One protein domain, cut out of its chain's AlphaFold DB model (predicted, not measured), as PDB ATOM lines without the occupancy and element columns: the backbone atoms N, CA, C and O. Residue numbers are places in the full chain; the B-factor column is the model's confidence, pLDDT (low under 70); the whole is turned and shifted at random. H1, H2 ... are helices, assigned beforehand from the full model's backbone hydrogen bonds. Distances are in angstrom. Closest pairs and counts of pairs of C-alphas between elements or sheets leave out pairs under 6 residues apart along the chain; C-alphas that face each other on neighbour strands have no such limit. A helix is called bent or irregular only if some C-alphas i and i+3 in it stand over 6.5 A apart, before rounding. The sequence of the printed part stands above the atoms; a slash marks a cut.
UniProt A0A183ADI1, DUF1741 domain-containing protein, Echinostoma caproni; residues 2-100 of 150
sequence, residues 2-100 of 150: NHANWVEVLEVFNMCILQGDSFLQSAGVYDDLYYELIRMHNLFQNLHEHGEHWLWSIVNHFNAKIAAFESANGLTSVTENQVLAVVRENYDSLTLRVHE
ATOM      1  N   ASN A   2     257.396 192.680 269.991       48.22
ATOM      2  CA  ASN A   2     256.456 192.827 268.879       48.22
ATOM      3  C   ASN A   2     255.025 192.579 269.369       48.22
ATOM      4  O   ASN A   2     254.826 191.945 270.400       48.22
ATOM      5  N   HIS A   3     254.040 193.071 268.620       51.31
ATOM      6  CA  HIS A   3     252.617 192.897 268.919       51.31
ATOM      7  C   HIS A   3     252.204 191.410 269.024       51.31
ATOM      8  O   HIS A   3     251.318 191.073 269.801       51.31
ATOM      9  N   ALA A   4     252.902 190.519 268.305       54.44
ATOM     10  CA  ALA A   4     252.705 189.066 268.351       54.44
ATOM     11  C   ALA A   4     252.940 188.469 269.751       54.44
ATOM     12  O   ALA A   4     252.112 187.714 270.241       54.44
ATOM     13  N   ASN A   5     253.993 188.903 270.453       61.62
ATOM     14  CA  ASN A   5     254.360 188.358 271.764       61.62
ATOM     15  C   ASN A   5     253.297 188.592 272.847       61.62
ATOM     16  O   ASN A   5     253.325 187.943 273.883       61.62
ATOM     17  N   TRP A   6     252.409 189.569 272.668       62.59
ATOM     18  CA  TRP A   6     251.370 189.861 273.650       62.59
ATOM     19  C   TRP A   6     250.116 189.016 273.452       62.59
ATOM     20  O   TRP A   6     249.508 188.629 274.442       62.59
ATOM     21  N   VAL A   7     249.760 188.708 272.203       65.38
ATOM     22  CA  VAL A   7     248.664 187.780 271.873       65.38
ATOM     23  C   VAL A   7     248.977 186.403 272.455       65.38
ATOM     24  O   VAL A   7     248.210 185.868 273.243       65.38
ATOM     25  N   GLU A   8     250.194 185.936 272.197       66.19
ATOM     26  CA  GLU A   8     250.789 184.729 272.762       66.19
ATOM     27  C   GLU A   8     250.673 184.643 274.296       66.19
ATOM     28  O   GLU A   8     250.281 183.624 274.859       66.19
ATOM     29  N   VAL A   9     250.980 185.733 275.003       68.56
ATOM     30  CA  VAL A   9     250.874 185.791 276.470       68.56
ATOM     31  C   VAL A   9     249.414 185.719 276.930       68.56
ATOM     32  O   VAL A   9     249.120 185.062 277.928       68.56
ATOM     33  N   LEU A  10     248.493 186.373 276.216       71.12
ATOM     34  CA  LEU A  10     247.064 186.339 276.536       71.12
ATOM     35  C   LEU A  10     246.461 184.947 276.346       71.12
ATOM     36  O   LEU A  10     245.656 184.530 277.177       71.12
ATOM     37  N   GLU A  11     246.886 184.208 275.323       71.81
ATOM     38  CA  GLU A  11     246.453 182.827 275.083       71.81
ATOM     39  C   GLU A  11     246.836 181.891 276.235       71.81
ATOM     40  O   GLU A  11     246.039 181.042 276.637       71.81
ATOM     41  N   VAL A  12     248.005 182.094 276.852       74.56
ATOM     42  CA  VAL A  12     248.410 181.338 278.049       74.56
ATOM     43  C   VAL A  12     247.484 181.621 279.219       74.56
ATOM     44  O   VAL A  12     247.035 180.695 279.892       74.56
ATOM     45  N   PHE A  13     247.181 182.894 279.473       76.56
ATOM     46  CA  PHE A  13     246.253 183.252 280.543       76.56
ATOM     47  C   PHE A  13     244.841 182.727 280.260       76.56
ATOM     48  O   PHE A  13     244.191 182.232 281.180       76.56
ATOM     49  N   ASN A  14     244.401 182.759 279.000       75.88
ATOM     50  CA  ASN A  14     243.133 182.179 278.572       75.88
ATOM     51  C   ASN A  14     243.089 180.667 278.849       75.88
ATOM     52  O   ASN A  14     242.153 180.174 279.476       75.88
ATOM     53  N   MET A  15     244.148 179.938 278.482       77.75
ATOM     54  CA  MET A  15     244.302 178.516 278.798       77.75
ATOM     55  C   MET A  15     244.266 178.270 280.317       77.75
ATOM     56  O   MET A  15     243.559 177.373 280.772       77.75
ATOM     57  N   CYS A  16     244.971 179.080 281.115       80.75
ATOM     58  CA  CYS A  16     244.957 178.994 282.580       80.75
ATOM     59  C   CYS A  16     243.571 179.235 283.184       80.75
ATOM     60  O   CYS A  16     243.223 178.598 284.170       80.75
ATOM     61  N   ILE A  17     242.773 180.139 282.622       79.88
ATOM     62  CA  ILE A  17     241.460 180.487 283.178       79.88
ATOM     63  C   ILE A  17     240.377 179.499 282.740       79.88
ATOM     64  O   ILE A  17     239.512 179.164 283.544       79.88
ATOM     65  N   LEU A  18     240.419 179.023 281.494       77.94
ATOM     66  CA  LEU A  18     239.398 178.124 280.945       77.94
ATOM     67  C   LEU A  18     239.683 176.643 281.220       77.94
ATOM     68  O   LEU A  18     238.749 175.866 281.401       77.94
ATOM     69  N   GLN A  19     240.955 176.240 281.220       75.56
ATOM     70  CA  GLN A  19     241.376 174.836 281.335       75.56
ATOM     71  C   GLN A  19     242.270 174.572 282.552       75.56
ATOM     72  O   GLN A  19     242.738 173.444 282.742       75.56
ATOM     73  N   GLY A  20     242.490 175.590 283.388       78.62
ATOM     74  CA  GLY A  20     243.389 175.533 284.536       78.62
ATOM     75  C   GLY A  20     243.102 174.385 285.486       78.62
ATOM     76  O   GLY A  20     244.044 173.807 286.003       78.62
ATOM     77  N   ASP A  21     241.851 173.947 285.646       78.56
ATOM     78  CA  ASP A  21     241.503 172.847 286.561       78.56
ATOM     79  C   ASP A  21     242.221 171.526 286.227       78.56
ATOM     80  O   ASP A  21     242.373 170.658 287.088       78.56
ATOM     81  N   SER A  22     242.715 171.383 284.993       75.75
ATOM     82  CA  SER A  22     243.495 170.219 284.565       75.75
ATOM     83  C   SER A  22     244.969 170.261 285.000       75.75
ATOM     84  O   SER A  22     245.610 169.210 285.037       75.75
ATOM     85  N   PHE A  23     245.535 171.435 285.316       77.12
ATOM     86  CA  PHE A  23     246.977 171.589 285.590       77.12
ATOM     87  C   PHE A  23     247.351 172.561 286.726       77.12
ATOM     88  O   PHE A  23     248.423 172.423 287.314       77.12
ATOM     89  N   LEU A  24     246.480 173.496 287.100       77.81
ATOM     90  CA  LEU A  24     246.573 174.336 288.292       77.81
ATOM     91  C   LEU A  24     245.996 173.554 289.480       77.81
ATOM     92  O   LEU A  24     244.805 173.557 289.766       77.81
ATOM     93  N   GLN A  25     246.875 172.830 290.171       72.69
ATOM     94  CA  GLN A  25     246.506 171.802 291.153       72.69
ATOM     95  C   GLN A  25     245.985 172.343 292.499       72.69
ATOM     96  O   GLN A  25     245.669 171.554 293.392       72.69
ATOM     97  N   SER A  26     245.915 173.663 292.694       81.44
ATOM     98  CA  SER A  26     245.342 174.235 293.915       81.44
ATOM     99  C   SER A  26     244.721 175.608 293.689       81.44
ATOM    100  O   SER A  26     245.214 176.397 292.885       81.44
ATOM    101  N   ALA A  27     243.681 175.911 294.471       81.75
ATOM    102  CA  ALA A  27     243.013 177.211 294.468       81.75
ATOM    103  C   ALA A  27     243.983 178.378 294.730       81.75
ATOM    104  O   ALA A  27     243.822 179.440 294.144       81.75
ATOM    105  N   GLY A  28     245.038 178.156 295.525       85.94
ATOM    106  CA  GLY A  28     246.058 179.173 295.790       85.94
ATOM    107  C   GLY A  28     246.769 179.668 294.528       85.94
ATOM    108  O   GLY A  28     247.080 180.846 294.429       85.94
ATOM    109  N   VAL A  29     246.940 178.807 293.518       86.75
ATOM    110  CA  VAL A  29     247.584 179.202 292.254       86.75
ATOM    111  C   VAL A  29     246.703 180.167 291.458       86.75
ATOM    112  O   VAL A  29     247.219 181.022 290.744       86.75
ATOM    113  N   TYR A  30     245.378 180.078 291.599       89.12
ATOM    114  CA  TYR A  30     244.465 181.054 291.006       89.12
ATOM    115  C   TYR A  30     244.496 182.399 291.742       89.12
ATOM    116  O   TYR A  30     244.300 183.427 291.095       89.12
ATOM    117  N   ASP A  31     244.760 182.412 293.056       91.62
ATOM    118  CA  ASP A  31     244.953 183.664 293.805       91.62
ATOM    119  C   ASP A  31     246.146 184.428 293.220       91.62
ATOM    120  O   ASP A  31     246.037 185.609 292.882       91.62
ATOM    121  N   ASP A  32     247.264 183.716 293.050       90.00
ATOM    122  CA  ASP A  32     248.515 184.256 292.521       90.00
ATOM    123  C   ASP A  32     248.355 184.690 291.056       90.00
ATOM    124  O   ASP A  32     248.808 185.768 290.666       90.00
ATOM    125  N   LEU A  33     247.643 183.893 290.249       89.06
ATOM    126  CA  LEU A  33     247.326 184.218 288.858       89.06
ATOM    127  C   LEU A  33     246.564 185.542 288.754       89.06
ATOM    128  O   LEU A  33     246.936 186.421 287.976       89.06
ATOM    129  N   TYR A  34     245.490 185.696 289.533       90.50
ATOM    130  CA  TYR A  34     244.676 186.909 289.508       90.50
ATOM    131  C   TYR A  34     245.425 188.105 290.083       90.50
ATOM    132  O   TYR A  34     245.323 189.199 289.526       90.50
ATOM    133  N   TYR A  35     246.226 187.905 291.130       92.44
ATOM    134  CA  TYR A  35     247.112 188.942 291.648       92.44
ATOM    135  C   TYR A  35     248.087 189.453 290.578       92.44
ATOM    136  O   TYR A  35     248.171 190.664 290.360       92.44
ATOM    137  N   GLU A  36     248.771 188.560 289.860       87.69
ATOM    138  CA  GLU A  36     249.715 188.959 288.812       87.69
ATOM    139  C   GLU A  36     249.012 189.611 287.614       87.69
ATOM    140  O   GLU A  36     249.497 190.619 287.098       87.69
ATOM    141  N   LEU A  37     247.820 189.142 287.227       87.12
ATOM    142  CA  LEU A  37     247.000 189.810 286.208       87.12
ATOM    143  C   LEU A  37     246.648 191.252 286.599       87.12
ATOM    144  O   LEU A  37     246.788 192.174 285.788       87.12
ATOM    145  N   ILE A  38     246.229 191.465 287.849       90.00
ATOM    146  CA  ILE A  38     245.939 192.801 288.383       90.00
ATOM    147  C   ILE A  38     247.215 193.640 288.400       90.00
ATOM    148  O   ILE A  38     247.202 194.789 287.970       90.00
ATOM    149  N   ARG A  39     248.345 193.092 288.850       88.56
ATOM    150  CA  ARG A  39     249.619 193.816 288.945       88.56
ATOM    151  C   ARG A  39     250.166 194.227 287.577       88.56
ATOM    152  O   ARG A  39     250.654 195.346 287.411       88.56
ATOM    153  N   MET A  40     250.061 193.342 286.593       83.19
ATOM    154  CA  MET A  40     250.589 193.527 285.242       83.19
ATOM    155  C   MET A  40     249.619 194.250 284.300       83.19
ATOM    156  O   MET A  40     249.980 194.483 283.149       83.19
ATOM    157  N   HIS A  41     248.430 194.667 284.760       82.31
ATOM    158  CA  HIS A  41     247.373 195.246 283.914       82.31
ATOM    159  C   HIS A  41     247.841 196.366 282.965       82.31
ATOM    160  O   HIS A  41     247.364 196.469 281.836       82.31
ATOM    161  N   ASN A  42     248.808 197.187 283.391       78.62
ATOM    162  CA  ASN A  42     249.383 198.268 282.583       78.62
ATOM    163  C   ASN A  42     250.061 197.772 281.296       78.62
ATOM    164  O   ASN A  42     250.070 198.482 280.293       78.62
ATOM    165  N   LEU A  43     250.609 196.554 281.306       72.94
ATOM    166  CA  LEU A  43     251.242 195.941 280.137       72.94
ATOM    167  C   LEU A  43     250.222 195.620 279.040       72.94
ATOM    168  O   LEU A  43     250.566 195.631 277.861       72.94
ATOM    169  N   PHE A  44     248.960 195.410 279.425       69.19
ATOM    170  CA  PHE A  44     247.886 195.032 278.515       69.19
ATOM    171  C   PHE A  44     247.001 196.212 278.083       69.19
ATOM    172  O   PHE A  44     246.112 196.036 277.254       69.19
ATOM    173  N   GLN A  45     247.256 197.437 278.568       64.69
ATOM    174  CA  GLN A  45     246.458 198.619 278.204       64.69
ATOM    175  C   GLN A  45     246.460 198.904 276.696       64.69
ATOM    176  O   GLN A  45     245.444 199.322 276.147       64.69
ATOM    177  N   ASN A  46     247.573 198.624 276.015       62.31
ATOM    178  CA  ASN A  46     247.704 198.829 274.570       62.31
ATOM    179  C   ASN A  46     247.071 197.703 273.732       62.31
ATOM    180  O   ASN A  46     246.908 197.866 272.531       62.31
ATOM    181  N   LEU A  47     246.688 196.580 274.353       61.47
ATOM    182  CA  LEU A  47     246.015 195.452 273.688       61.47
ATOM    183  C   LEU A  47     244.496 195.636 273.619       61.47
ATOM    184  O   LEU A  47     243.782 194.742 273.174       61.47
ATOM    185  N   HIS A  48     243.995 196.797 274.042       54.25
ATOM    186  CA  HIS A  48     242.575 197.141 274.023       54.25
ATOM    187  C   HIS A  48     241.953 197.047 272.616       54.25
ATOM    188  O   HIS A  48     240.744 196.873 272.494       54.25
ATOM    189  N   GLU A  49     242.761 197.116 271.554       53.41
ATOM    190  CA  GLU A  49     242.297 196.919 270.175       53.41
ATOM    191  C   GLU A  49     241.947 195.451 269.849       53.41
ATOM    192  O   GLU A  49     241.204 195.212 268.903       53.41
ATOM    193  N   HIS A  50     242.405 194.479 270.651       53.34
ATOM    194  CA  HIS A  50     242.281 193.040 270.374       53.34
ATOM    195  C   HIS A  50     241.392 192.250 271.347       53.34
ATOM    196  O   HIS A  50     241.325 191.033 271.259       53.34
ATOM    197  N   GLY A  51     240.631 192.928 272.208       51.84
ATOM    198  CA  GLY A  51     239.304 192.417 272.564       51.84
ATOM    199  C   GLY A  51     239.198 191.142 273.410       51.84
ATOM    200  O   GLY A  51     238.130 190.541 273.397       51.84
ATOM    201  N   GLU A  52     240.184 190.757 274.220       60.28
ATOM    202  CA  GLU A  52     239.943 189.724 275.243       60.28
ATOM    203  C   GLU A  52     239.158 190.339 276.419       60.28
ATOM    204  O   GLU A  52     239.699 190.772 277.443       60.28
ATOM    205  N   HIS A  53     237.836 190.438 276.236       69.31
ATOM    206  CA  HIS A  53     236.885 191.053 277.169       69.31
ATOM    207  C   HIS A  53     236.972 190.482 278.592       69.31
ATOM    208  O   HIS A  53     236.647 191.182 279.560       69.31
ATOM    209  N   TRP A  54     237.393 189.226 278.743       74.62
ATOM    210  CA  TRP A  54     237.498 188.577 280.046       74.62
ATOM    211  C   TRP A  54     238.653 189.148 280.880       74.62
ATOM    212  O   TRP A  54     238.451 189.387 282.070       74.62
ATOM    213  N   LEU A  55     239.808 189.475 280.282       78.50
ATOM    214  CA  LEU A  55     240.960 190.022 281.014       78.50
ATOM    215  C   LEU A  55     240.598 191.363 281.653       78.50
ATOM    216  O   LEU A  55     240.788 191.576 282.852       78.50
ATOM    217  N   TRP A  56     240.010 192.252 280.854       79.75
ATOM    218  CA  TRP A  56     239.522 193.540 281.334       79.75
ATOM    219  C   TRP A  56     238.413 193.390 282.370       79.75
ATOM    220  O   TRP A  56     238.353 194.182 283.309       79.75
ATOM    221  N   SER A  57     237.558 192.373 282.238       83.25
ATOM    222  CA  SER A  57     236.523 192.089 283.235       83.25
ATOM    223  C   SER A  57     237.136 191.704 284.582       83.25
ATOM    224  O   SER A  57     236.724 192.263 285.595       83.25
ATOM    225  N   ILE A  58     238.153 190.834 284.599       87.50
ATOM    226  CA  ILE A  58     238.882 190.438 285.818       87.50
ATOM    227  C   ILE A  58     239.567 191.649 286.452       87.50
ATOM    228  O   ILE A  58     239.330 191.960 287.621       87.50
ATOM    229  N   VAL A  59     240.384 192.361 285.671       89.12
ATOM    230  CA  VAL A  59     241.171 193.503 286.154       89.12
ATOM    231  C   VAL A  59     240.261 194.598 286.704       89.12
ATOM    232  O   VAL A  59     240.470 195.068 287.821       89.12
ATOM    233  N   ASN A  60     239.226 194.996 285.958       89.19
ATOM    234  CA  ASN A  60     238.317 196.054 286.400       89.19
ATOM    235  C   ASN A  60     237.502 195.630 287.622       89.19
ATOM    236  O   ASN A  60     237.299 196.445 288.525       89.19
ATOM    237  N   HIS A  61     237.059 194.370 287.671       92.31
ATOM    238  CA  HIS A  61     236.331 193.832 288.814       92.31
ATOM    239  C   HIS A  61     237.160 193.955 290.095       92.31
ATOM    240  O   HIS A  61     236.720 194.585 291.059       92.31
ATOM    241  N   PHE A  62     238.379 193.414 290.098       94.12
ATOM    242  CA  PHE A  62     239.201 193.421 291.302       94.12
ATOM    243  C   PHE A  62     239.768 194.802 291.630       94.12
ATOM    244  O   PHE A  62     239.787 195.158 292.803       94.12
ATOM    245  N   ASN A  63     240.117 195.635 290.645       93.25
ATOM    246  CA  ASN A  63     240.515 197.021 290.917       93.25
ATOM    247  C   ASN A  63     239.399 197.817 291.606       93.25
ATOM    248  O   ASN A  63     239.671 198.575 292.537       93.25
ATOM    249  N   ALA A  64     238.134 197.613 291.219       94.00
ATOM    250  CA  ALA A  64     237.006 198.244 291.900       94.00
ATOM    251  C   ALA A  64     236.871 197.770 293.360       94.00
ATOM    252  O   ALA A  64     236.595 198.576 294.251       94.00
ATOM    253  N   LYS A  65     237.100 196.477 293.624       95.31
ATOM    254  CA  LYS A  65     237.070 195.905 294.982       95.31
ATOM    255  C   LYS A  65     238.243 196.377 295.837       95.31
ATOM    256  O   LYS A  65     238.036 196.704 297.003       95.31
ATOM    257  N   ILE A  66     239.438 196.478 295.258       94.75
ATOM    258  CA  ILE A  66     240.632 197.016 295.920       94.75
ATOM    259  C   ILE A  66     240.407 198.484 296.287       94.75
ATOM    260  O   ILE A  66     240.592 198.845 297.444       94.75
ATOM    261  N   ALA A  67     239.907 199.307 295.362       94.50
ATOM    262  CA  ALA A  67     239.596 200.710 295.643       94.50
ATOM    263  C   ALA A  67     238.526 200.857 296.746       94.50
ATOM    264  O   ALA A  67     238.630 201.718 297.624       94.50
ATOM    265  N   ALA A  68     237.508 199.989 296.746       94.62
ATOM    266  CA  ALA A  68     236.517 199.946 297.819       94.62
ATOM    267  C   ALA A  68     237.157 199.563 299.167       94.62
ATOM    268  O   ALA A  68     236.892 200.221 300.174       94.62
ATOM    269  N   PHE A  69     238.040 198.561 299.182       95.25
ATOM    270  CA  PHE A  69     238.783 198.140 300.371       95.25
ATOM    271  C   PHE A  69     239.700 199.250 300.909       95.25
ATOM    272  O   PHE A  69     239.716 199.499 302.116       95.25
ATOM    273  N   GLU A  70     240.417 199.956 300.034       94.44
ATOM    274  CA  GLU A  70     241.246 201.113 300.392       94.44
ATOM    275  C   GLU A  70     240.410 202.202 301.059       94.44
ATOM    276  O   GLU A  70     240.746 202.670 302.149       94.44
ATOM    277  N   SER A  71     239.270 202.543 300.449       94.31
ATOM    278  CA  SER A  71     238.366 203.570 300.970       94.31
ATOM    279  C   SER A  71     237.767 203.200 302.333       94.31
ATOM    280  O   SER A  71     237.686 204.051 303.217       94.31
ATOM    281  N   ALA A  72     237.403 201.928 302.534       93.75
ATOM    282  CA  ALA A  72     236.805 201.442 303.774       93.75
ATOM    283  C   ALA A  72     237.805 201.413 304.942       93.75
ATOM    284  O   ALA A  72     237.418 201.630 306.089       93.75
ATOM    285  N   ASN A  73     239.086 201.174 304.649       92.81
ATOM    286  CA  ASN A  73     240.149 201.083 305.652       92.81
ATOM    287  C   ASN A  73     240.979 202.372 305.787       92.81
ATOM    288  O   ASN A  73     241.888 202.426 306.614       92.81
ATOM    289  N   GLY A  74     240.685 203.409 304.995       91.88
ATOM    290  CA  GLY A  74     241.445 204.663 304.988       91.88
ATOM    291  C   GLY A  74     242.898 204.489 304.535       91.88
ATOM    292  O   GLY A  74     243.778 205.205 305.014       91.88
ATOM    293  N   LEU A  75     243.160 203.520 303.654       91.25
ATOM    294  CA  LEU A  75     244.494 203.216 303.141       91.25
ATOM    295  C   LEU A  75     244.765 204.001 301.854       91.25
ATOM    296  O   LEU A  75     243.876 204.197 301.032       91.25
ATOM    297  N   THR A  76     246.014 204.423 301.665       85.56
ATOM    298  CA  THR A  76     246.484 205.055 300.418       85.56
ATOM    299  C   THR A  76     247.174 204.068 299.475       85.56
ATOM    300  O   THR A  76     247.569 204.449 298.379       85.56
ATOM    301  N   SER A  77     247.422 202.843 299.942       88.62
ATOM    302  CA  SER A  77     248.037 201.751 299.191       88.62
ATOM    303  C   SER A  77     247.766 200.429 299.911       88.62
ATOM    304  O   SER A  77     247.726 200.387 301.145       88.62
ATOM    305  N   VAL A  78     247.612 199.358 299.136       92.06
ATOM    306  CA  VAL A  78     247.458 197.982 299.617       92.06
ATOM    307  C   VAL A  78     248.733 197.164 299.435       92.06
ATOM    308  O   VAL A  78     249.456 197.288 298.448       92.06
ATOM    309  N   THR A  79     248.991 196.293 300.403       94.38
ATOM    310  CA  THR A  79     250.033 195.263 300.317       94.38
ATOM    311  C   THR A  79     249.551 194.062 299.506       94.38
ATOM    312  O   THR A  79     248.351 193.817 299.397       94.38
ATOM    313  N   GLU A  80     250.486 193.258 299.007       93.38
ATOM    314  CA  GLU A  80     250.207 191.999 298.301       93.38
ATOM    315  C   GLU A  80     249.240 191.088 299.069       93.38
ATOM    316  O   GLU A  80     248.208 190.684 298.542       93.38
ATOM    317  N   ASN A  81     249.499 190.855 300.359       94.44
ATOM    318  CA  ASN A  81     248.635 190.024 301.202       94.44
ATOM    319  C   ASN A  81     247.207 190.576 301.328       94.44
ATOM    320  O   ASN A  81     246.257 189.803 301.449       94.44
ATOM    321  N   GLN A  82     247.043 191.902 301.306       94.88
ATOM    322  CA  GLN A  82     245.722 192.534 301.332       94.88
ATOM    323  C   GLN A  82     245.006 192.377 299.991       94.88
ATOM    324  O   GLN A  82     243.811 192.100 299.983       94.88
ATOM    325  N   VAL A  83     245.722 192.488 298.868       95.06
ATOM    326  CA  VAL A  83     245.143 192.223 297.543       95.06
ATOM    327  C   VAL A  83     244.703 190.766 297.435       95.06
ATOM    328  O   VAL A  83     243.565 190.510 297.058       95.06
ATOM    329  N   LEU A  84     245.551 189.817 297.841       94.50
ATOM    330  CA  LEU A  84     245.212 188.391 297.852       94.50
ATOM    331  C   LEU A  84     243.993 188.099 298.739       94.50
ATOM    332  O   LEU A  84     243.149 187.286 298.372       94.50
ATOM    333  N   ALA A  85     243.858 188.776 299.885       94.31
ATOM    334  CA  ALA A  85     242.661 188.663 300.720       94.31
ATOM    335  C   ALA A  85     241.404 189.163 299.988       94.31
ATOM    336  O   ALA A  85     240.399 188.456 299.951       94.31
ATOM    337  N   VAL A  86     241.478 190.331 299.338       95.19
ATOM    338  CA  VAL A  86     240.368 190.875 298.537       95.19
ATOM    339  C   VAL A  86     239.997 189.935 297.387       95.19
ATOM    340  O   VAL A  86     238.809 189.724 297.148       95.19
ATOM    341  N   VAL A  87     240.973 189.343 296.695       94.62
ATOM    342  CA  VAL A  87     240.724 188.371 295.617       94.62
ATOM    343  C   VAL A  87     239.956 187.160 296.153       94.62
ATOM    344  O   VAL A  87     238.872 186.852 295.653       94.62
ATOM    345  N   ARG A  88     240.457 186.543 297.230       94.38
ATOM    346  CA  ARG A  88     239.846 185.366 297.871       94.38
ATOM    347  C   ARG A  88     238.414 185.602 298.330       94.38
ATOM    348  O   ARG A  88     237.573 184.717 298.199       94.38
ATOM    349  N   GLU A  89     238.133 186.787 298.862       94.56
ATOM    350  CA  GLU A  89     236.808 187.151 299.371       94.56
ATOM    351  C   GLU A  89     235.789 187.479 298.272       94.56
ATOM    352  O   GLU A  89     234.609 187.618 298.582       94.56
ATOM    353  N   ASN A  90     236.214 187.638 297.012       93.25
ATOM    354  CA  ASN A  90     235.351 188.142 295.938       93.25
ATOM    355  C   ASN A  90     235.290 187.238 294.693       93.25
ATOM    356  O   ASN A  90     234.730 187.663 293.678       93.25
ATOM    357  N   TYR A  91     235.804 186.002 294.766       88.06
ATOM    358  CA  TYR A  91     235.719 185.009 293.682       88.06
ATOM    359  C   TYR A  91     234.290 184.776 293.183       88.06
ATOM    360  O   TYR A  91     234.053 184.702 291.982       88.06
ATOM    361  N   ASP A  92     233.336 184.681 294.102       87.06
ATOM    362  CA  ASP A  92     231.921 184.432 293.824       87.06
ATOM    363  C   ASP A  92     231.249 185.574 293.045       87.06
ATOM    364  O   ASP A  92     230.286 185.354 292.308       87.06
ATOM    365  N   SER A  93     231.763 186.795 293.195       89.25
ATOM    366  CA  SER A  93     231.243 187.984 292.522       89.25
ATOM    367  C   SER A  93     231.859 188.232 291.141       89.25
ATOM    368  O   SER A  93     231.376 189.098 290.404       89.25
ATOM    369  N   LEU A  94     232.900 187.477 290.773       87.31
ATOM    370  CA  LEU A  94     233.527 187.545 289.461       87.31
ATOM    371  C   LEU A  94     232.719 186.722 288.449       87.31
ATOM    372  O   LEU A  94     232.736 185.495 288.451       87.31
ATOM    373  N   THR A  95     232.040 187.405 287.530       78.81
ATOM    374  CA  THR A  95     231.319 186.755 286.427       78.81
ATOM    375  C   THR A  95     232.111 186.868 285.133       78.81
ATOM    376  O   THR A  95     232.147 187.938 284.517       78.81
ATOM    377  N   LEU A  96     232.715 185.765 284.697       75.06
ATOM    378  CA  LEU A  96     233.323 185.671 283.372       75.06
ATOM    379  C   LEU A  96     232.239 185.313 282.357       75.06
ATOM    380  O   LEU A  96     231.509 184.337 282.526       75.06
ATOM    381  N   ARG A  97     232.100 186.126 281.307       62.38
ATOM    382  CA  ARG A  97     231.220 185.781 280.190       62.38
ATOM    383  C   ARG A  97     231.964 184.803 279.297       62.38
ATOM    384  O   ARG A  97     232.946 185.191 278.670       62.38
ATOM    385  N   VAL A  98     231.481 183.567 279.232       55.62
ATOM    386  CA  VAL A  98     231.862 182.636 278.166       55.62
ATOM    387  C   VAL A  98     231.424 183.283 276.852       55.62
ATOM    388  O   VAL A  98     230.269 183.696 276.734       55.62
ATOM    389  N   HIS A  99     232.344 183.481 275.909       52.06
ATOM    390  CA  HIS A  99     231.963 183.938 274.573       52.06
ATOM    391  C   HIS A  99     231.056 182.882 273.929       52.06
ATOM    392  O   HIS A  99     231.384 181.700 273.927       52.06
ATOM    393  N   GLU A 100     229.896 183.308 273.424       44.62
ATOM    394  CA  GLU A 100     228.867 182.412 272.871       44.62
ATOM    395  C   GLU A 100     229.323 181.718 271.572       44.62
ATOM    396  O   GLU A 100     228.762 180.694 271.194       44.62
TER     397      GLU A 100
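This is residues 2 to 100 of the 150 residues of the protein "DUF1741 domain-containing protein" of Echinostoma caproni (UniProt A0A183ADI1). Three crossed helical pieces, H2a, H3 and H4, pack together as the core, with kinked H1 more loosely beside H2a. The printed part has 99 residues with four named helices, H1 to H4, and no named strand: all helix. It is compact, radius of gyration of the C-alphas 14.1 A, spanning 41 by 31 by 25 A.

Find H2, residues 27 to 50, assigned as one helix by its hydrogen bonds but bent: C-alphas 39 and 42 are 7.8 A apart, and arms H2a, 27 to 39, and H2b, 42 to 50, stand about perpendicular, 86 degrees. H2a touches H3, residues 53 to 73, about perpendicular at 88 degrees; closest C-alphas, Ile 38 and Val 59, 5.3 A. H4, residues 80 to 93, touches H2a at Asp 31 and Leu 84, closest C-alphas 6.2 A, and H3 at Ile 66 and Val 86, 6.7 A. H1, residues 4 to 22, is near H2a and H3. O i to N i+4 pairs are within hydrogen-bond range throughout H2a and H3, in 13 of 15 in H1, 8 of 10 in H4 and 0 of 5 in H2b, which has 3 of 6 O i to N i+3.

From C-alpha 4 at (252.705, 189.066, 268.351), H1 runs 26.5 A; H3 runs 30.4 A; H4 ends at C-alpha 93, (231.243, 187.984, 292.522).

The printed part has no cut; pLDDT is under 70 at residues 2 to 9, 44 to 53 and 97 to 100.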